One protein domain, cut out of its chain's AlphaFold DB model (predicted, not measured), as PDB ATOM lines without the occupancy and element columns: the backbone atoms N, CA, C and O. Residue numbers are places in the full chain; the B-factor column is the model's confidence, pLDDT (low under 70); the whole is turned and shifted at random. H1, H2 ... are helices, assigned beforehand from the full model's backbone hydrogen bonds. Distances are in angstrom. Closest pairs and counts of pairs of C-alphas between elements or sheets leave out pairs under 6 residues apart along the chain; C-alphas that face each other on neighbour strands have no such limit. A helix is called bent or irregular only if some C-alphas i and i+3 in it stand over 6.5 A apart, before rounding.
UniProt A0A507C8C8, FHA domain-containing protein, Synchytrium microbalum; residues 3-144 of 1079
ATOM      1  N   VAL A   3      -6.543 -56.213 -34.516       30.64
ATOM      2  CA  VAL A   3      -7.543 -55.725 -35.496       30.64
ATOM      3  C   VAL A   3      -8.132 -54.349 -35.139       30.64
ATOM      4  O   VAL A   3      -8.636 -53.662 -36.014       30.64
ATOM      5  N   ARG A   4      -8.063 -53.912 -33.872       41.88
ATOM      6  CA  ARG A   4      -8.431 -52.540 -33.467       41.88
ATOM      7  C   ARG A   4      -7.248 -51.580 -33.525       41.88
ATOM      8  O   ARG A   4      -7.424 -50.457 -33.974       41.88
ATOM      9  N   GLY A   5      -6.044 -52.028 -33.164       47.94
ATOM     10  CA  GLY A   5      -4.823 -51.226 -33.323       47.94
ATOM     11  C   GLY A   5      -4.602 -50.789 -34.775       47.94
ATOM     12  O   GLY A   5      -4.333 -49.622 -35.029       47.94
ATOM     13  N   SER A   6      -4.844 -51.685 -35.740       51.62
ATOM     14  CA  SER A   6      -4.787 -51.357 -37.173       51.62
ATOM     15  C   SER A   6      -5.844 -50.353 -37.648       51.62
ATOM     16  O   SER A   6      -5.651 -49.753 -38.697       51.62
ATOM     17  N   LEU A   7      -6.949 -50.171 -36.912       54.72
ATOM     18  CA  LEU A   7      -7.954 -49.143 -37.214       54.72
ATOM     19  C   LEU A   7      -7.598 -47.802 -36.565       54.72
ATOM     20  O   LEU A   7      -7.821 -46.759 -37.168       54.72
ATOM     21  N   ILE A   8      -7.062 -47.841 -35.341       66.31
ATOM     22  CA  ILE A   8      -6.779 -46.666 -34.508       66.31
ATOM     23  C   ILE A   8      -5.541 -45.908 -35.003       66.31
ATOM     24  O   ILE A   8      -5.606 -44.686 -35.121       66.31
ATOM     25  N   ASN A   9      -4.435 -46.603 -35.311       67.75
ATOM     26  CA  ASN A   9      -3.169 -45.946 -35.666       67.75
ATOM     27  C   ASN A   9      -3.312 -44.945 -36.833       67.75
ATOM     28  O   ASN A   9      -2.939 -43.795 -36.631       67.75
ATOM     29  N   PRO A  10      -3.916 -45.279 -37.994       64.75
ATOM     30  CA  PRO A  10      -3.946 -44.335 -39.113       64.75
ATOM     31  C   PRO A  10      -4.946 -43.182 -38.921       64.75
ATOM     32  O   PRO A  10      -4.707 -42.093 -39.437       64.75
ATOM     33  N   ILE A  11      -6.010 -43.354 -38.111       73.81
ATOM     34  CA  ILE A  11      -6.847 -42.214 -37.683       73.81
ATOM     35  C   ILE A  11      -5.994 -41.240 -36.854       73.81
ATOM     36  O   ILE A  11      -6.129 -40.030 -37.009       73.81
ATOM     37  N   LEU A  12      -5.109 -41.747 -35.984       75.06
ATOM     38  CA  LEU A  12      -4.214 -40.916 -35.172       75.06
ATOM     39  C   LEU A  12      -3.114 -40.250 -35.990       75.06
ATOM     40  O   LEU A  12      -2.881 -39.061 -35.802       75.06
ATOM     41  N   ASP A  13      -2.467 -40.990 -36.887       72.19
ATOM     42  CA  ASP A  13      -1.412 -40.459 -37.751       72.19
ATOM     43  C   ASP A  13      -1.968 -39.311 -38.618       72.19
ATOM     44  O   ASP A  13      -1.380 -38.229 -38.662       72.19
ATOM     45  N   GLN A  14      -3.163 -39.489 -39.204       77.50
ATOM     46  CA  GLN A  14      -3.846 -38.430 -39.955       77.50
ATOM     47  C   GLN A  14      -4.305 -37.273 -39.052       77.50
ATOM     48  O   GLN A  14      -4.170 -36.114 -39.430       77.50
ATOM     49  N   LEU A  15      -4.826 -37.549 -37.851       82.62
ATOM     50  CA  LEU A  15      -5.253 -36.504 -36.912       82.62
ATOM     51  C   LEU A  15      -4.079 -35.630 -36.454       82.62
ATOM     52  O   LEU A  15      -4.238 -34.417 -36.338       82.62
ATOM     53  N   VAL A  16      -2.905 -36.223 -36.225       78.94
ATOM     54  CA  VAL A  16      -1.662 -35.500 -35.926       78.94
ATOM     55  C   VAL A  16      -1.245 -34.632 -37.115       78.94
ATOM     56  O   VAL A  16      -0.985 -33.444 -36.923       78.94
ATOM     57  N   LEU A  17      -1.246 -35.187 -38.331       79.81
ATOM     58  CA  LEU A  17      -0.869 -34.479 -39.559       79.81
ATOM     59  C   LEU A  17      -1.778 -33.267 -39.845       79.81
ATOM     60  O   LEU A  17      -1.289 -32.156 -40.055       79.81
ATOM     61  N   GLU A  18      -3.099 -33.444 -39.795       83.25
ATOM     62  CA  GLU A  18      -4.041 -32.341 -40.030       83.25
ATOM     63  C   GLU A  18      -4.001 -31.314 -38.885       83.25
ATOM     64  O   GLU A  18      -4.108 -30.117 -39.144       83.25
ATOM     65  N   SER A  19      -3.755 -31.734 -37.634       84.50
ATOM     66  CA  SER A  19      -3.561 -30.799 -36.508       84.50
ATOM     67  C   SER A  19      -2.312 -29.929 -36.688       84.50
ATOM     68  O   SER A  19      -2.364 -28.730 -36.424       84.50
ATOM     69  N   GLN A  20      -1.205 -30.497 -37.184       82.12
ATOM     70  CA  GLN A  20      -0.011 -29.731 -37.564       82.12
ATOM     71  C   GLN A  20      -0.320 -28.750 -38.708       82.12
ATOM     72  O   GLN A  20       0.057 -27.580 -38.632       82.12
ATOM     73  N   SER A  21      -1.072 -29.186 -39.727       83.44
ATOM     74  CA  SER A  21      -1.524 -28.313 -40.820       83.44
ATOM     75  C   SER A  21      -2.384 -27.144 -40.317       83.44
ATOM     76  O   SER A  21      -2.167 -26.007 -40.737       83.44
ATOM     77  N   LEU A  22      -3.305 -27.389 -39.377       86.44
ATOM     78  CA  LEU A  22      -4.169 -26.362 -38.787       86.44
ATOM     79  C   LEU A  22      -3.367 -25.318 -37.993       86.44
ATOM     80  O   LEU A  22      -3.600 -24.119 -38.156       86.44
ATOM     81  N   ILE A  23      -2.386 -25.754 -37.189       84.38
ATOM     82  CA  ILE A  23      -1.465 -24.849 -36.477       84.38
ATOM     83  C   ILE A  23      -0.692 -23.980 -37.480       84.38
ATOM     84  O   ILE A  23      -0.615 -22.767 -37.295       84.38
ATOM     85  N   GLN A  24      -0.169 -24.567 -38.563       83.00
ATOM     86  CA  GLN A  24       0.609 -23.826 -39.557       83.00
ATOM     87  C   GLN A  24      -0.236 -22.799 -40.328       83.00
ATOM     88  O   GLN A  24       0.234 -21.689 -40.570       83.00
ATOM     89  N   ILE A  25      -1.487 -23.127 -40.685       85.06
ATOM     90  CA  ILE A  25      -2.434 -22.159 -41.277       85.06
ATOM     91  C   ILE A  25      -2.606 -20.963 -40.337       85.06
ATOM     92  O   ILE A  25      -2.494 -19.816 -40.766       85.06
ATOM     93  N   TYR A  26      -2.832 -21.232 -39.051       86.62
ATOM     94  CA  TYR A  26      -3.080 -20.193 -38.062       86.62
ATOM     95  C   TYR A  26      -1.865 -19.295 -37.805       86.62
ATOM     96  O   TYR A  26      -1.993 -18.073 -37.780       86.62
ATOM     97  N   GLN A  27      -0.673 -19.881 -37.675       84.88
ATOM     98  CA  GLN A  27       0.575 -19.128 -37.520       84.88
ATOM     99  C   GLN A  27       0.855 -18.234 -38.736       84.88
ATOM    100  O   GLN A  27       1.238 -17.076 -38.567       84.88
ATOM    101  N   ASN A  28       0.603 -18.732 -39.952       85.44
ATOM    102  CA  ASN A  28       0.735 -17.944 -41.178       85.44
ATOM    103  C   ASN A  28      -0.266 -16.770 -41.200       85.44
ATOM    104  O   ASN A  28       0.122 -15.648 -41.526       85.44
ATOM    105  N   ALA A  29      -1.524 -17.002 -40.803       85.12
ATOM    106  CA  ALA A  29      -2.562 -15.971 -40.738       85.12
ATOM    107  C   ALA A  29      -2.263 -14.889 -39.681       85.12
ATOM    108  O   ALA A  29      -2.366 -13.698 -39.984       85.12
ATOM    109  N   ILE A  30      -1.810 -15.272 -38.478       84.81
ATOM    110  CA  ILE A  30      -1.335 -14.321 -37.457       84.81
ATOM    111  C   ILE A  30      -0.164 -13.493 -37.988       84.81
ATOM    112  O   ILE A  30      -0.185 -12.271 -37.858       84.81
ATOM    113  N   LYS A  31       0.847 -14.121 -38.607       84.62
ATOM    114  CA  LYS A  31       2.033 -13.414 -39.114       84.62
ATOM    115  C   LYS A  31       1.650 -12.352 -40.150       84.62
ATOM    116  O   LYS A  31       2.003 -11.190 -39.978       84.62
ATOM    117  N   ALA A  32       0.840 -12.728 -41.142       83.06
ATOM    118  CA  ALA A  32       0.348 -11.817 -42.178       83.06
ATOM    119  C   ALA A  32      -0.601 -10.717 -41.651       83.06
ATOM    120  O   ALA A  32      -0.772  -9.694 -42.315       83.06
ATOM    121  N   THR A  33      -1.216 -10.916 -40.479       85.25
ATOM    122  CA  THR A  33      -2.037  -9.898 -39.799       85.25
ATOM    123  C   THR A  33      -1.161  -8.938 -38.989       85.25
ATOM    124  O   THR A  33      -1.295  -7.726 -39.133       85.25
ATOM    125  N   ASN A  34      -0.205  -9.454 -38.207       83.19
ATOM    126  CA  ASN A  34       0.753  -8.658 -37.428       83.19
ATOM    127  C   ASN A  34       1.606  -7.729 -38.304       83.19
ATOM    128  O   ASN A  34       1.901  -6.612 -37.896       83.19
ATOM    129  N   GLU A  35       1.972  -8.172 -39.510       84.69
ATOM    130  CA  GLU A  35       2.715  -7.372 -40.496       84.69
ATOM    131  C   GLU A  35       1.906  -6.198 -41.083       84.69
ATOM    132  O   GLU A  35       2.489  -5.318 -41.710       84.69
ATOM    133  N   LYS A  36       0.579  -6.168 -40.882       82.38
ATOM    134  CA  LYS A  36      -0.330  -5.128 -41.400       82.38
ATOM    135  C   LYS A  36      -0.960  -4.264 -40.307       82.38
ATOM    136  O   LYS A  36      -1.111  -3.064 -40.501       82.38
ATOM    137  N   CYS A  37      -1.357  -4.866 -39.186       77.88
ATOM    138  CA  CYS A  37      -2.058  -4.200 -38.090       77.88
ATOM    139  C   CYS A  37      -1.592  -4.774 -36.732       77.88
ATOM    140  O   CYS A  37      -2.070  -5.836 -36.311       77.88
ATOM    141  N   PRO A  38      -0.638  -4.116 -36.046       68.19
ATOM    142  CA  PRO A  38      -0.097  -4.601 -34.775       68.19
ATOM    143  C   PRO A  38      -1.002  -4.306 -33.567       68.19
ATOM    144  O   PRO A  38      -0.854  -4.958 -32.536       68.19
ATOM    145  N   GLU A  39      -1.930  -3.350 -33.670       67.62
ATOM    146  CA  GLU A  39      -2.802  -2.939 -32.561       67.62
ATOM    147  C   GLU A  39      -4.078  -3.791 -32.460       67.62
ATOM    148  O   GLU A  39      -4.616  -4.285 -33.452       67.62
ATOM    149  N   ALA A  40      -4.576  -3.978 -31.235       61.78
ATOM    150  CA  ALA A  40      -5.760  -4.788 -30.969       61.78
ATOM    151  C   ALA A  40      -7.054  -3.986 -31.196       61.78
ATOM    152  O   ALA A  40      -7.311  -2.997 -30.513       61.78
ATOM    153  N   GLY A  41      -7.903  -4.448 -32.117       68.38
ATOM    154  CA  GLY A  41      -9.188  -3.817 -32.419       68.38
ATOM    155  C   GLY A  41     -10.041  -4.639 -33.386       68.38
ATOM    156  O   GLY A  41      -9.647  -5.725 -33.815       68.38
ATOM    157  N   THR A  42     -11.222  -4.129 -33.733       67.50
ATOM    158  CA  THR A  42     -12.177  -4.826 -34.616       67.50
ATOM    159  C   THR A  42     -11.657  -4.961 -36.052       67.50
ATOM    160  O   THR A  42     -11.891  -5.979 -36.700       67.50
ATOM    161  N   GLU A  43     -10.882  -3.987 -36.537       73.38
ATOM    162  CA  GLU A  43     -10.241  -4.043 -37.858       73.38
ATOM    163  C   GLU A  43      -9.233  -5.201 -37.964       73.38
ATOM    164  O   GLU A  43      -9.279  -5.979 -38.918       73.38
ATOM    165  N   ARG A  44      -8.401  -5.401 -36.931       81.12
ATOM    166  CA  ARG A  44      -7.485  -6.548 -36.825       81.12
ATOM    167  C   ARG A  44      -8.230  -7.886 -36.888       81.12
ATOM    168  O   ARG A  44      -7.777  -8.796 -37.578       81.12
ATOM    169  N   ALA A  45      -9.375  -8.009 -36.209       77.06
ATOM    170  CA  ALA A  45     -10.178  -9.236 -36.235       77.06
ATOM    171  C   ALA A  45     -10.746  -9.542 -37.631       77.06
ATOM    172  O   ALA A  45     -10.759 -10.701 -38.043       77.06
ATOM    173  N   LEU A  46     -11.152  -8.516 -38.386       80.31
ATOM    174  CA  LEU A  46     -11.599  -8.666 -39.774       80.31
ATOM    175  C   LEU A  46     -10.443  -9.046 -40.718       80.31
ATOM    176  O   LEU A  46     -10.614  -9.927 -41.559       80.31
ATOM    177  N   MET A  47      -9.251  -8.460 -40.545       80.94
ATOM    178  CA  MET A  47      -8.052  -8.861 -41.301       80.94
ATOM    179  C   MET A  47      -7.634 -10.310 -41.005       80.94
ATOM    180  O   MET A  47      -7.293 -11.054 -41.927       80.94
ATOM    181  N   LEU A  48      -7.704 -10.737 -39.738       83.44
ATOM    182  CA  LEU A  48      -7.416 -12.115 -39.338       83.44
ATOM    183  C   LEU A  48      -8.445 -13.102 -39.915       83.44
ATOM    184  O   LEU A  48      -8.070 -14.205 -40.315       83.44
ATOM    185  N   ALA A  49      -9.719 -12.708 -40.007       84.50
ATOM    186  CA  ALA A  49     -10.787 -13.518 -40.591       84.50
ATOM    187  C   ALA A  49     -10.618 -13.738 -42.102       84.50
ATOM    188  O   ALA A  49     -10.753 -14.871 -42.575       84.50
ATOM    189  N   ASP A  50     -10.249 -12.695 -42.851       84.62
ATOM    190  CA  ASP A  50      -9.902 -12.797 -44.276       84.62
ATOM    191  C   ASP A  50      -8.681 -13.716 -44.482       84.62
ATOM    192  O   ASP A  50      -8.728 -14.681 -45.253       84.62
ATOM    193  N   ALA A  51      -7.626 -13.528 -43.677       83.38
ATOM    194  CA  ALA A  51      -6.441 -14.384 -43.698       83.38
ATOM    195  C   ALA A  51      -6.763 -15.865 -43.391       83.38
ATOM    196  O   ALA A  51      -6.285 -16.753 -44.098       83.38
ATOM    197  N   CYS A  52      -7.614 -16.149 -42.396       83.38
ATOM    198  CA  CYS A  52      -8.067 -17.508 -42.056       83.38
ATOM    199  C   CYS A  52      -9.009 -18.129 -43.107       83.38
ATOM    200  O   CYS A  52      -9.104 -19.359 -43.199       83.38
ATOM    201  N   SER A  53      -9.703 -17.296 -43.884       82.00
ATOM    202  CA  SER A  53     -10.603 -17.715 -44.965       82.00
ATOM    203  C   SER A  53      -9.853 -18.085 -46.247       82.00
ATOM    204  O   SER A  53     -10.353 -18.899 -47.031       82.00
ATOM    205  N   SER A  54      -8.646 -17.543 -46.439       78.31
ATOM    206  CA  SER A  54      -7.760 -17.864 -47.562       78.31
ATOM    207  C   SER A  54      -7.254 -19.320 -47.544       78.31
ATOM    208  O   SER A  54      -7.093 -19.947 -46.495       78.31
ATOM    209  N   SER A  55      -7.009 -19.889 -48.728       73.44
ATOM    210  CA  SER A  55      -6.469 -21.245 -48.891       73.44
ATOM    211  C   SER A  55      -4.946 -21.272 -48.717       73.44
ATOM    212  O   SER A  55      -4.231 -20.601 -49.462       73.44
ATOM    213  N   ASN A  56      -4.430 -22.090 -47.794       70.44
ATOM    214  CA  ASN A  56      -2.987 -22.179 -47.543       70.44
ATOM    215  C   ASN A  56      -2.271 -23.027 -48.611       70.44
ATOM    216  O   ASN A  56      -2.714 -24.130 -48.945       70.44
ATOM    217  N   THR A  57      -1.111 -22.555 -49.076       56.38
ATOM    218  CA  THR A  57      -0.277 -23.185 -50.117       56.38
ATOM    219  C   THR A  57       0.130 -24.626 -49.798       56.38
ATOM    220  O   THR A  57       0.305 -25.424 -50.711       56.38
ATOM    221  N   ILE A  58       0.241 -24.977 -48.512       56.78
ATOM    222  CA  ILE A  58       0.688 -26.304 -48.051       56.78
ATOM    223  C   ILE A  58      -0.389 -27.391 -48.220       56.78
ATOM    224  O   ILE A  58      -0.051 -28.559 -48.385       56.78
ATOM    225  N   SER A  59      -1.684 -27.045 -48.154       64.31
ATOM    226  CA  SER A  59      -2.773 -28.046 -48.119       64.31
ATOM    227  C   SER A  59      -3.951 -27.772 -49.058       64.31
ATOM    228  O   SER A  59      -4.884 -28.574 -49.100       64.31
ATOM    229  N   GLY A  60      -3.959 -26.632 -49.759       73.38
ATOM    230  CA  GLY A  60      -5.063 -26.180 -50.618       73.38
ATOM    231  C   GLY A  60      -6.359 -25.822 -49.876       73.38
ATOM    232  O   GLY A  60      -7.276 -25.275 -50.481       73.38
ATOM    233  N   ARG A  61      -6.438 -26.106 -48.570       78.12
ATOM    234  CA  ARG A  61      -7.598 -25.879 -47.703       78.12
ATOM    235  C   ARG A  61      -7.432 -24.595 -46.885       78.12
ATOM    236  O   ARG A  61      -6.310 -24.181 -46.581       78.12
ATOM    237  N   ASN A  62      -8.552 -23.974 -46.522       84.50
ATOM    238  CA  ASN A  62      -8.588 -22.886 -45.538       84.50
ATOM    239  C   ASN A  62      -8.773 -23.417 -44.100       84.50
ATOM    240  O   ASN A  62      -8.933 -24.627 -43.893       84.50
ATOM    241  N   LEU A  63      -8.743 -22.527 -43.096       86.06
ATOM    242  CA  LEU A  63      -8.798 -22.919 -41.679       86.06
ATOM    243  C   LEU A  63     -10.064 -23.734 -41.354       86.06
ATOM    244  O   LEU A  63      -9.985 -24.765 -40.688       86.06
ATOM    245  N   GLN A  64     -11.218 -23.307 -41.876       85.31
ATOM    246  CA  GLN A  64     -12.503 -23.975 -41.663       85.31
ATOM    247  C   GLN A  64     -12.524 -25.386 -42.268       85.31
ATOM    248  O   GLN A  64     -12.905 -26.336 -41.589       85.31
ATOM    249  N   GLN A  65     -12.064 -25.553 -43.512       81.38
ATOM    250  CA  GLN A  65     -12.029 -26.853 -44.196       81.38
ATOM    251  C   GLN A  65     -11.087 -27.855 -43.511       81.38
ATOM    252  O   GLN A  65     -11.397 -29.050 -43.438       81.38
ATOM    253  N   GLN A  66      -9.951 -27.390 -42.980       85.31
ATOM    254  CA  GLN A  66      -9.091 -28.250 -42.165       85.31
ATOM    255  C   GLN A  66      -9.740 -28.602 -40.826       85.31
ATOM    256  O   GLN A  66      -9.723 -29.764 -40.416       85.31
ATOM    257  N   TRP A  67     -10.397 -27.640 -40.178       89.62
ATOM    258  CA  TRP A  67     -11.133 -27.904 -38.949       89.62
ATOM    259  C   TRP A  67     -12.295 -28.898 -39.144       89.62
ATOM    260  O   TRP A  67     -12.507 -29.789 -38.319       89.62
ATOM    261  N   ASP A  68     -13.019 -28.813 -40.261       82.12
ATOM    262  CA  ASP A  68     -14.052 -29.781 -40.642       82.12
ATOM    263  C   ASP A  68     -13.476 -31.189 -40.854       82.12
ATOM    264  O   ASP A  68     -14.068 -32.169 -40.392       82.12
ATOM    265  N   THR A  69     -12.277 -31.296 -41.437       81.06
ATOM    266  CA  THR A  69     -11.562 -32.577 -41.565       81.06
ATOM    267  C   THR A  69     -11.218 -33.158 -40.186       81.06
ATOM    268  O   THR A  69     -11.511 -34.322 -39.907       81.06
ATOM    269  N   ILE A  70     -10.672 -32.343 -39.276       86.12
ATOM    270  CA  ILE A  70     -10.303 -32.773 -37.917       86.12
ATOM    271  C   ILE A  70     -11.533 -33.215 -37.111       86.12
ATOM    272  O   ILE A  70     -11.494 -34.268 -36.474       86.12
ATOM    273  N   LYS A  71     -12.668 -32.506 -37.203       83.56
ATOM    274  CA  LYS A  71     -13.934 -32.945 -36.583       83.56
ATOM    275  C   LYS A  71     -14.394 -34.313 -37.079       83.56
ATOM    276  O   LYS A  71     -14.850 -35.124 -36.272       83.56
ATOM    277  N   MET A  72     -14.265 -34.591 -38.377       77.69
ATOM    278  CA  MET A  72     -14.605 -35.901 -38.939       77.69
ATOM    279  C   MET A  72     -13.681 -37.009 -38.415       77.69
ATOM    280  O   MET A  72     -14.162 -38.085 -38.050       77.69
ATOM    281  N   LEU A  73     -12.379 -36.733 -38.273       81.12
ATOM    282  CA  LEU A  73     -11.426 -37.643 -37.627       81.12
ATOM    283  C   LEU A  73     -11.788 -37.890 -36.152       81.12
ATOM    284  O   LEU A  73     -11.808 -39.041 -35.718       81.12
ATOM    285  N   CYS A  74     -12.167 -36.854 -35.398       83.69
ATOM    286  CA  CYS A  74     -12.628 -36.973 -34.010       83.69
ATOM    287  C   CYS A  74     -13.913 -37.812 -33.872       83.69
ATOM    288  O   CYS A  74     -13.961 -38.706 -33.027       83.69
ATOM    289  N   ARG A  75     -14.927 -37.596 -34.726       78.69
ATOM    290  CA  ARG A  75     -16.165 -38.407 -34.743       78.69
ATOM    291  C   ARG A  75     -15.900 -39.863 -35.129       78.69
ATOM    292  O   ARG A  75     -16.516 -40.773 -34.578       78.69
ATOM    293  N   SER A  76     -14.952 -40.106 -36.031       74.06
ATOM    294  CA  SER A  76     -14.525 -41.467 -36.361       74.06
ATOM    295  C   SER A  76     -13.762 -42.132 -35.212       74.06
ATOM    296  O   SER A  76     -13.997 -43.304 -34.910       74.06
ATOM    297  N   MET A  77     -12.878 -41.389 -34.540       76.50
ATOM    298  CA  MET A  77     -12.165 -41.854 -33.349       76.50
ATOM    299  C   MET A  77     -13.144 -42.239 -32.241       76.50
ATOM    300  O   MET A  77     -12.975 -43.275 -31.606       76.50
ATOM    301  N   GLU A  78     -14.193 -41.439 -32.040       76.38
ATOM    302  CA  GLU A  78     -15.235 -41.707 -31.054       76.38
ATOM    303  C   GLU A  78     -15.910 -43.060 -31.269       76.38
ATOM    304  O   GLU A  78     -15.953 -43.886 -30.357       76.38
ATOM    305  N   ARG A  79     -16.405 -43.303 -32.484       69.25
ATOM    306  CA  ARG A  79     -17.122 -44.538 -32.820       69.25
ATOM    307  C   ARG A  79     -16.191 -45.763 -32.801       69.25
ATOM    308  O   ARG A  79     -16.621 -46.858 -32.443       69.25
ATOM    309  N   THR A  80     -14.891 -45.554 -33.041       68.12
ATOM    310  CA  THR A  80     -13.828 -46.568 -32.881       68.12
ATOM    311  C   THR A  80     -13.476 -46.841 -31.404       68.12
ATOM    312  O   THR A  80     -13.149 -47.978 -31.043       68.12
ATOM    313  N   LEU A  81     -13.573 -45.831 -30.528       68.94
ATOM    314  CA  LEU A  81     -13.259 -45.866 -29.089       68.94
ATOM    315  C   LEU A  81     -14.498 -45.602 -28.192       68.94
ATOM    316  O   LEU A  81     -14.438 -44.764 -27.283       68.94
ATOM    317  N   PRO A  82     -15.623 -46.323 -28.379       57.03
ATOM    318  CA  PRO A  82     -16.900 -45.964 -27.767       57.03
ATOM    319  C   PRO A  82     -16.814 -45.965 -26.237       57.03
ATOM    320  O   PRO A  82     -16.249 -46.877 -25.624       57.03
ATOM    321  N   GLY A  83     -17.351 -44.913 -25.614       61.19
ATOM    322  CA  GLY A  83     -17.330 -44.710 -24.160       61.19
ATOM    323  C   GLY A  83     -15.994 -44.227 -23.577       61.19
ATOM    324  O   GLY A  83     -15.899 -44.074 -22.363       61.19
ATOM    325  N   HIS A  84     -14.975 -43.980 -24.408       62.53
ATOM    326  CA  HIS A  84     -13.668 -43.438 -23.993       62.53
ATOM    327  C   HIS A  84     -13.369 -42.086 -24.679       62.53
ATOM    328  O   HIS A  84     -12.349 -41.461 -24.415       62.53
ATOM    329  N   SER A  85     -14.283 -41.635 -25.541       61.81
ATOM    330  CA  SER A  85     -14.175 -40.525 -26.492       61.81
ATOM    331  C   SER A  85     -14.596 -39.151 -25.975       61.81
ATOM    332  O   SER A  85     -14.314 -38.153 -26.627       61.81
ATOM    333  N   LYS A  86     -15.281 -39.088 -24.829       65.38
ATOM    334  CA  LYS A  86     -16.069 -37.921 -24.386       65.38
ATOM    335  C   LYS A  86     -15.289 -36.598 -24.408       65.38
ATOM    336  O   LYS A  86     -15.749 -35.628 -25.001       65.38
ATOM    337  N   GLY A  87     -14.069 -36.603 -23.866       72.06
ATOM    338  CA  GLY A  87     -13.186 -35.432 -23.869       72.06
ATOM    339  C   GLY A  87     -12.671 -35.029 -25.258       72.06
ATOM    340  O   GLY A  87     -12.345 -33.865 -25.459       72.06
ATOM    341  N   ILE A  88     -12.624 -35.944 -26.237       78.12
ATOM    342  CA  ILE A  88     -12.284 -35.621 -27.636       78.12
ATOM    343  C   ILE A  88     -13.391 -34.748 -28.240       78.12
ATOM    344  O   ILE A  88     -13.093 -33.719 -28.839       78.12
ATOM    345  N   VAL A  89     -14.655 -35.142 -28.051       77.31
ATOM    346  CA  VAL A  89     -15.819 -34.401 -28.562       77.31
ATOM    347  C   VAL A  89     -15.926 -33.040 -27.881       77.31
ATOM    348  O   VAL A  89     -15.979 -32.026 -28.563       77.31
ATOM    349  N   GLU A  90     -15.835 -32.996 -26.552       75.38
ATOM    350  CA  GLU A  90     -15.880 -31.750 -25.772       75.38
ATOM    351  C   GLU A  90     -14.742 -30.775 -26.143       75.38
ATOM    352  O   GLU A  90     -14.967 -29.574 -26.299       75.38
ATOM    353  N   SER A  91     -13.526 -31.287 -26.375       79.81
ATOM    354  CA  SER A  91     -12.401 -30.471 -26.865       79.81
ATOM    355  C   SER A  91     -12.644 -29.952 -28.288       79.81
ATOM    356  O   SER A  91     -12.283 -28.817 -28.600       79.81
ATOM    357  N   ALA A  92     -13.273 -30.754 -29.153       83.25
ATOM    358  CA  ALA A  92     -13.606 -30.356 -30.516       83.25
ATOM    359  C   ALA A  92     -14.767 -29.345 -30.571       83.25
ATOM    360  O   ALA A  92     -14.711 -28.394 -31.346       83.25
ATOM    361  N   ASP A  93     -15.799 -29.473 -29.741       79.69
ATOM    362  CA  ASP A  93     -16.904 -28.508 -29.714       79.69
ATOM    363  C   ASP A  93     -16.445 -27.141 -29.176       79.69
ATOM    364  O   ASP A  93     -16.836 -26.105 -29.719       79.69
ATOM    365  N   ASN A  94     -15.534 -27.117 -28.197       79.69
ATOM    366  CA  ASN A  94     -14.890 -25.878 -27.748       79.69
ATOM    367  C   ASN A  94     -14.050 -25.232 -28.864       79.69
ATOM    368  O   ASN A  94     -14.293 -24.074 -29.209       79.69
ATOM    369  N   MET A  95     -13.162 -25.993 -29.517       83.38
ATOM    370  CA  MET A  95     -12.386 -25.478 -30.652       83.38
ATOM    371  C   MET A  95     -13.266 -25.059 -31.840       83.38
ATOM    372  O   MET A  95     -12.929 -24.114 -32.549       83.38
ATOM    373  N   SER A  96     -14.439 -25.671 -32.026       86.06
ATOM    374  CA  SER A  96     -15.397 -25.256 -33.058       86.06
ATOM    375  C   SER A  96     -15.939 -23.851 -32.848       86.06
ATOM    376  O   SER A  96     -16.119 -23.135 -33.830       86.06
ATOM    377  N   ARG A  97     -16.152 -23.432 -31.595       81.25
ATOM    378  CA  ARG A  97     -16.517 -22.043 -31.283       81.25
ATOM    379  C   ARG A  97     -15.366 -21.109 -31.646       81.25
ATOM    380  O   ARG A  97     -15.573 -20.143 -32.364       81.25
ATOM    381  N   THR A  98     -14.143 -21.451 -31.241       82.69
ATOM    382  CA  THR A  98     -12.944 -20.632 -31.479       82.69
ATOM    383  C   THR A  98     -12.591 -20.499 -32.969       82.69
ATOM    384  O   THR A  98     -12.291 -19.393 -33.410       82.69
ATOM    385  N   VAL A  99     -12.717 -21.562 -33.777       85.06
ATOM    386  CA  VAL A  99     -12.601 -21.472 -35.250       85.06
ATOM    387  C   VAL A  99     -13.716 -20.606 -35.840       85.06
ATOM    388  O   VAL A  99     -13.445 -19.783 -36.709       85.06
ATOM    389  N   ASN A 100     -14.953 -20.731 -35.352       84.69
ATOM    390  CA  ASN A 100     -16.067 -19.918 -35.840       84.69
ATOM    391  C   ASN A 100     -15.900 -18.421 -35.506       84.69
ATOM    392  O   ASN A 100     -16.257 -17.581 -36.328       84.69
ATOM    393  N   CYS A 101     -15.330 -18.068 -34.350       79.69
ATOM    394  CA  CYS A 101     -14.963 -16.682 -34.034       79.69
ATOM    395  C   CYS A 101     -13.879 -16.164 -34.991       79.69
ATOM    396  O   CYS A 101     -14.046 -15.092 -35.568       79.69
ATOM    397  N   LEU A 102     -12.822 -16.956 -35.222       82.00
ATOM    398  CA  LEU A 102     -11.724 -16.614 -36.134       82.00
ATOM    399  C   LEU A 102     -12.186 -16.380 -37.572       82.00
ATOM    400  O   LEU A 102     -11.847 -15.361 -38.158       82.00
ATOM    401  N   VAL A 103     -12.960 -17.304 -38.141       84.19
ATOM    402  CA  VAL A 103     -13.359 -17.266 -39.559       84.19
ATOM    403  C   VAL A 103     -14.378 -16.156 -39.846       84.19
ATOM    404  O   VAL A 103     -14.406 -15.639 -40.957       84.19
ATOM    405  N   ASN A 104     -15.186 -15.754 -38.859       81.94
ATOM    406  CA  ASN A 104     -16.199 -14.701 -39.023       81.94
ATOM    407  C   ASN A 104     -15.781 -13.331 -38.444       81.94
ATOM    408  O   ASN A 104     -16.571 -12.392 -38.502       81.94
ATOM    409  N   GLY A 105     -14.587 -13.204 -37.850       70.50
ATOM    410  CA  GLY A 105     -14.110 -11.958 -37.227       70.50
ATOM    411  C   GLY A 105     -14.886 -11.530 -35.971       70.50
ATOM    412  O   GLY A 105     -14.874 -10.354 -35.610       70.50
ATOM    413  N   ILE A 106     -15.586 -12.460 -35.312       71.12
ATOM    414  CA  ILE A 106     -16.483 -12.159 -34.186       71.12
ATOM    415  C   ILE A 106     -15.680 -12.065 -32.885       71.12
ATOM    416  O   ILE A 106     -15.229 -13.077 -32.344       71.12
ATOM    417  N   GLN A 107     -15.550 -10.847 -32.359       59.34
ATOM    418  CA  GLN A 107     -15.034 -10.577 -31.015       59.34
ATOM    419  C   GLN A 107     -16.166 -10.688 -29.976       59.34
ATOM    420  O   GLN A 107     -16.843  -9.705 -29.684       59.34
ATOM    421  N   ASP A 108     -16.359 -11.879 -29.398       52.28
ATOM    422  CA  ASP A 108     -17.127 -12.023 -28.150       52.28
ATOM    423  C   ASP A 108     -16.305 -11.443 -26.988       52.28
ATOM    424  O   ASP A 108     -15.225 -11.955 -26.672       52.28
ATOM    425  N   ALA A 109     -16.830 -10.384 -26.363       41.34
ATOM    426  CA  ALA A 109     -16.074  -9.417 -25.554       41.34
ATOM    427  C   ALA A 109     -15.237 -10.001 -24.397       41.34
ATOM    428  O   ALA A 109     -14.198  -9.436 -24.067       41.34
ATOM    429  N   ASP A 110     -15.658 -11.129 -23.815       43.00
ATOM    430  CA  ASP A 110     -15.040 -11.725 -22.620       43.00
ATOM    431  C   ASP A 110     -14.342 -13.083 -22.862       43.00
ATOM    432  O   ASP A 110     -13.841 -13.684 -21.911       43.00
ATOM    433  N   SER A 111     -14.329 -13.625 -24.092       49.16
ATOM    434  CA  SER A 111     -13.958 -15.045 -24.307       49.16
ATOM    435  C   SER A 111     -12.859 -15.336 -25.333       49.16
ATOM    436  O   SER A 111     -12.188 -16.367 -25.219       49.16
ATOM    437  N   PHE A 112     -12.644 -14.470 -26.327       56.19
ATOM    438  CA  PHE A 112     -11.703 -14.761 -27.410       56.19
ATOM    439  C   PHE A 112     -10.325 -14.116 -27.190       56.19
ATOM    440  O   PHE A 112     -10.187 -12.897 -27.215       56.19
ATOM    441  N   GLN A 113      -9.279 -14.941 -27.064       63.84
ATOM    442  CA  GLN A 113      -7.883 -14.503 -27.165       63.84
ATOM    443  C   GLN A 113      -7.136 -15.329 -28.213       63.84
ATOM    444  O   GLN A 113      -7.158 -16.561 -28.169       63.84
ATOM    445  N   GLU A 114      -6.415 -14.653 -29.110       64.81
ATOM    446  CA  GLU A 114      -5.625 -15.275 -30.185       64.81
ATOM    447  C   GLU A 114      -4.597 -16.293 -29.644       64.81
ATOM    448  O   GLU A 114      -4.426 -17.383 -30.192       64.81
ATOM    449  N   ALA A 115      -3.983 -15.998 -28.493       65.19
ATOM    450  CA  ALA A 115      -3.019 -16.882 -27.833       65.19
ATOM    451  C   ALA A 115      -3.592 -18.260 -27.430       65.19
ATOM    452  O   ALA A 115      -2.838 -19.226 -27.306       65.19
ATOM    453  N   ASN A 116      -4.914 -18.386 -27.254       71.88
ATOM    454  CA  ASN A 116      -5.539 -19.622 -26.776       71.88
ATOM    455  C   ASN A 116      -5.781 -20.664 -27.880       71.88
ATOM    456  O   ASN A 116      -5.993 -21.835 -27.561       71.88
ATOM    457  N   PHE A 117      -5.744 -20.300 -29.167       79.00
ATOM    458  CA  PHE A 117      -6.072 -21.245 -30.243       79.00
ATOM    459  C   PHE A 117      -5.097 -22.442 -30.336       79.00
ATOM    460  O   PHE A 117      -5.572 -23.582 -30.337       79.00
ATOM    461  N   PRO A 118      -3.756 -22.265 -30.300       78.25
ATOM    462  CA  PRO A 118      -2.829 -23.399 -30.243       78.25
ATOM    463  C   PRO A 118      -3.014 -24.248 -28.976       78.25
ATOM    464  O   PRO A 118      -2.944 -25.475 -29.038       78.25
ATOM    465  N   VAL A 119      -3.318 -23.614 -27.836       78.56
ATOM    466  CA  VAL A 119      -3.554 -24.300 -26.552       78.56
ATOM    467  C   VAL A 119      -4.762 -25.240 -26.640       78.56
ATOM    468  O   VAL A 119      -4.707 -26.358 -26.131       78.56
ATOM    469  N   GLN A 120      -5.827 -24.847 -27.348       81.00
ATOM    470  CA  GLN A 120      -6.992 -25.709 -27.573       81.00
ATOM    471  C   GLN A 120      -6.694 -26.906 -28.492       81.00
ATOM    472  O   GLN A 120      -7.187 -28.005 -28.230       81.00
ATOM    473  N   ILE A 121      -5.843 -26.744 -29.515       81.75
ATOM    474  CA  ILE A 121      -5.385 -27.865 -30.362       81.75
ATOM    475  C   ILE A 121      -4.576 -28.869 -29.530       81.75
ATOM    476  O   ILE A 121      -4.819 -30.077 -29.594       81.75
ATOM    477  N   LEU A 122      -3.658 -28.380 -28.692       80.75
ATOM    478  CA  LEU A 122      -2.883 -29.218 -27.771       80.75
ATOM    479  C   LEU A 122      -3.792 -29.916 -26.742       80.75
ATOM    480  O   LEU A 122      -3.584 -31.092 -26.439       80.75
ATOM    481  N   GLY A 123      -4.846 -29.239 -26.273       80.00
ATOM    482  CA  GLY A 123      -5.903 -29.817 -25.437       80.00
ATOM    483  C   GLY A 123      -6.646 -30.973 -26.115       80.00
ATOM    484  O   GLY A 123      -6.771 -32.047 -25.525       80.00
ATOM    485  N   LEU A 124      -7.057 -30.811 -27.379       84.50
ATOM    486  CA  LEU A 124      -7.672 -31.886 -28.168       84.50
ATOM    487  C   LEU A 124      -6.730 -33.091 -28.312       84.50
ATOM    488  O   LEU A 124      -7.142 -34.227 -28.060       84.50
ATOM    489  N   LEU A 125      -5.460 -32.861 -28.659       82.38
ATOM    490  CA  LEU A 125      -4.460 -33.928 -28.777       82.38
ATOM    491  C   LEU A 125      -4.215 -34.639 -27.433       82.38
ATOM    492  O   LEU A 125      -4.069 -35.863 -27.408       82.38
ATOM    493  N   HIS A 126      -4.255 -33.922 -26.305       80.06
ATOM    494  CA  HIS A 126      -4.185 -34.518 -24.967       80.06
ATOM    495  C   HIS A 126      -5.424 -35.384 -24.668       80.06
ATOM    496  O   HIS A 126      -5.283 -36.527 -24.228       80.06
ATOM    497  N   SER A 127      -6.634 -34.902 -24.968       80.88
ATOM    498  CA  SER A 127      -7.883 -35.663 -24.807       80.88
ATOM    499  C   SER A 127      -7.891 -36.957 -25.630       80.88
ATOM    500  O   SER A 127      -8.267 -38.019 -25.129       80.88
ATOM    501  N   VAL A 128      -7.387 -36.904 -26.866       81.44
ATOM    502  CA  VAL A 128      -7.179 -38.077 -27.730       81.44
ATOM    503  C   VAL A 128      -6.168 -39.043 -27.103       81.44
ATOM    504  O   VAL A 128      -6.443 -40.236 -26.968       81.44
ATOM    505  N   LYS A 129      -5.023 -38.530 -26.635       80.00
ATOM    506  CA  LYS A 129      -3.986 -39.307 -25.940       80.00
ATOM    507  C   LYS A 129      -4.529 -40.042 -24.706       80.00
ATOM    508  O   LYS A 129      -4.180 -41.202 -24.470       80.00
ATOM    509  N   ALA A 130      -5.389 -39.384 -23.930       78.00
ATOM    510  CA  ALA A 130      -6.030 -39.952 -22.746       78.00
ATOM    511  C   ALA A 130      -7.011 -41.083 -23.107       78.00
ATOM    512  O   ALA A 130      -6.946 -42.158 -22.505       78.00
ATOM    513  N   ALA A 131      -7.851 -40.883 -24.130       78.00
ATOM    514  CA  ALA A 131      -8.795 -41.888 -24.624       78.00
ATOM    515  C   ALA A 131      -8.096 -43.196 -25.042       78.00
ATOM    516  O   ALA A 131      -8.520 -44.287 -24.649       78.00
ATOM    517  N   ILE A 132      -6.982 -43.092 -25.777       77.56
ATOM    518  CA  ILE A 132      -6.171 -44.243 -26.207       77.56
ATOM    519  C   ILE A 132      -5.589 -44.977 -24.998       77.56
ATOM    520  O   ILE A 132      -5.745 -46.193 -24.888       77.56
ATOM    521  N   LYS A 133      -4.939 -44.256 -24.070       75.50
ATOM    522  CA  LYS A 133      -4.338 -44.859 -22.866       75.50
ATOM    523  C   LYS A 133      -5.374 -45.637 -22.054       75.50
ATOM    524  O   LYS A 133      -5.101 -46.765 -21.640       75.50
ATOM    525  N   LEU A 134      -6.571 -45.073 -21.881       73.25
ATOM    526  CA  LEU A 134      -7.672 -45.715 -21.163       73.25
ATOM    527  C   LEU A 134      -8.189 -46.969 -21.898       73.25
ATOM    528  O   LEU A 134      -8.453 -47.989 -21.261       73.25
ATOM    529  N   HIS A 135      -8.267 -46.934 -23.233       73.25
ATOM    530  CA  HIS A 135      -8.627 -48.096 -24.053       73.25
ATOM    531  C   HIS A 135      -7.588 -49.229 -23.957       73.25
ATOM    532  O   HIS A 135      -7.954 -50.391 -23.771       73.25
ATOM    533  N   MET A 136      -6.291 -48.901 -24.036       69.62
ATOM    534  CA  MET A 136      -5.205 -49.887 -23.952       69.62
ATOM    535  C   MET A 136      -5.139 -50.569 -22.581       69.62
ATOM    536  O   MET A 136      -5.001 -51.790 -22.518       69.62
ATOM    537  N   ALA A 137      -5.296 -49.810 -21.489       68.38
ATOM    538  CA  ALA A 137      -5.351 -50.370 -20.137       68.38
ATOM    539  C   ALA A 137      -6.490 -51.400 -19.998       68.38
ATOM    540  O   ALA A 137      -6.281 -52.513 -19.513       68.38
ATOM    541  N   LYS A 138      -7.676 -51.067 -20.518       66.75
ATOM    542  CA  LYS A 138      -8.881 -51.899 -20.429       66.75
ATOM    543  C   LYS A 138      -8.817 -53.178 -21.273       66.75
ATOM    544  O   LYS A 138      -9.325 -54.214 -20.848       66.75
ATOM    545  N   GLU A 139      -8.169 -53.153 -22.444       62.34
ATOM    546  CA  GLU A 139      -7.887 -54.394 -23.184       62.34
ATOM    547  C   GLU A 139      -6.850 -55.284 -22.475       62.34
ATOM    548  O   GLU A 139      -6.926 -56.507 -22.607       62.34
ATOM    549  N   SER A 140      -5.924 -54.715 -21.693       61.09
ATOM    550  CA  SER A 140      -4.936 -55.486 -20.923       61.09
ATOM    551  C   SER A 140      -5.591 -56.327 -19.817       61.09
ATOM    552  O   SER A 140      -5.326 -57.526 -19.710       61.09
ATOM    553  N   GLU A 141      -6.508 -55.740 -19.039       59.25
ATOM    554  CA  GLU A 141      -7.279 -56.462 -18.011       59.25
ATOM    555  C   GLU A 141      -8.130 -57.592 -18.620       59.25
ATOM    556  O   GLU A 141      -8.136 -58.724 -18.130       59.25
ATOM    557  N   LEU A 142      -8.794 -57.312 -19.750       55.84
ATOM    558  CA  LEU A 142      -9.572 -58.296 -20.512       55.84
ATOM    559  C   LEU A 142      -8.716 -59.418 -21.125       55.84
ATOM    560  O   LEU A 142      -9.237 -60.510 -21.361       55.84
ATOM    561  N   GLY A 143      -7.426 -59.175 -21.376       50.59
ATOM    562  CA  GLY A 143      -6.458 -60.200 -21.769       50.59
ATOM    563  C   GLY A 143      -6.133 -61.153 -20.617       50.59
ATOM    564  O   GLY A 143      -6.287 -62.368 -20.760       50.59
ATOM    565  N   SER A 144      -5.779 -60.600 -19.452       53.97
ATOM    566  CA  SER A 144      -5.485 -61.373 -18.234       53.97
ATOM    567  C   SER A 144      -6.669 -62.259 -17.812       53.97
ATOM    568  O   SER A 144      -6.516 -63.465 -17.607       53.97
TER     569      SER A 144
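This is residues 3 to 144 of the 1079 residues of the protein "FHA domain-containing protein" of Synchytrium microbalum (UniProt A0A507C8C8). Picture an up-and-down bundle of four helices, H1, H3, H4 and H5, in which each runs against the one before it; H1 and H5 are the long ones, and the shorter pair H3 and H4 packs along them. The short helix H2 sits aslant at one end, beside the last part of H1, while residues 137 to 144 of H5 stick out at the other. The printed part has 142 residues with five named helices, H1 to H5 in chain order, and no named strand; the class is all helix. It is only just compact, close to loose, with a radius of gyration of the C-alphas of 17.1 A, and flat, spanning 61 by 33 by 18 A.

Find C-alpha 3 at (-7.543, -55.725, -35.496); from there H1, residues 3 to 34, runs 47.8 A to C-alpha 34 at (0.753, -8.658, -37.428). It is only just irregular: C-alphas 7 and 10 are 6.54 A apart. Look next at H5, residues 116 to 144, which runs 42.6 A and ends at C-alpha 144, (-5.485, -61.373, -18.234). Between these in the chain come H2, residues 42 to 53, 16.6 A; H3, residues 63 to 80, 25.7 A; and H4, residues 86 to 104, 27.4 A.

Begin at H1, which touches H3 at a shallow tilt of 21 degrees, opposite ways; their closest C-alphas, of Leu 22 and Gln 66, are 6.3 A apart. With residues 16 to 23 alone H1 also touches H5, closest at the C-alphas of Ile 23 and Pro 118, 6.5 A. H3 and H4 form a hairpin at 12 degrees, closest at the C-alphas of Cys 74 and Ile 88, 6.5 A. H4 and H5 form another at 18 degrees, closest at the C-alphas of Ser 91 and Leu 124, 5.1 A. H3 and H5 are near each other, and H1 and H4 are apart. Now turn to H2, which forms a hairpin with H1 at a steep tilt of 43 degrees and touches its residues 25 to 33 alone; the C-alphas of Ala 29 and Ala 51, the closest, are 5.1 A apart. H2 also touches H4 at a steep tilt of 66 degrees, closest at the C-alphas of Ala 49 and Val 103, 4.7 A. In H2, H3, H4 and H5 every O i to N i+4 pair is within hydrogen-bond range; in H1, 25 of 28 are.

The two C-alphas farthest apart, of Lys 36 and Ser 144, are 61.0 A from each other. The printed part has no cut; the link from H4 to H5 is long, with 11 residues. Read the B-factor column for confidence: the mean pLDDT of the printed part is 74.3, and 42 residues are under 70, among them 3 to 10, 107 to 115 and 136 to 144.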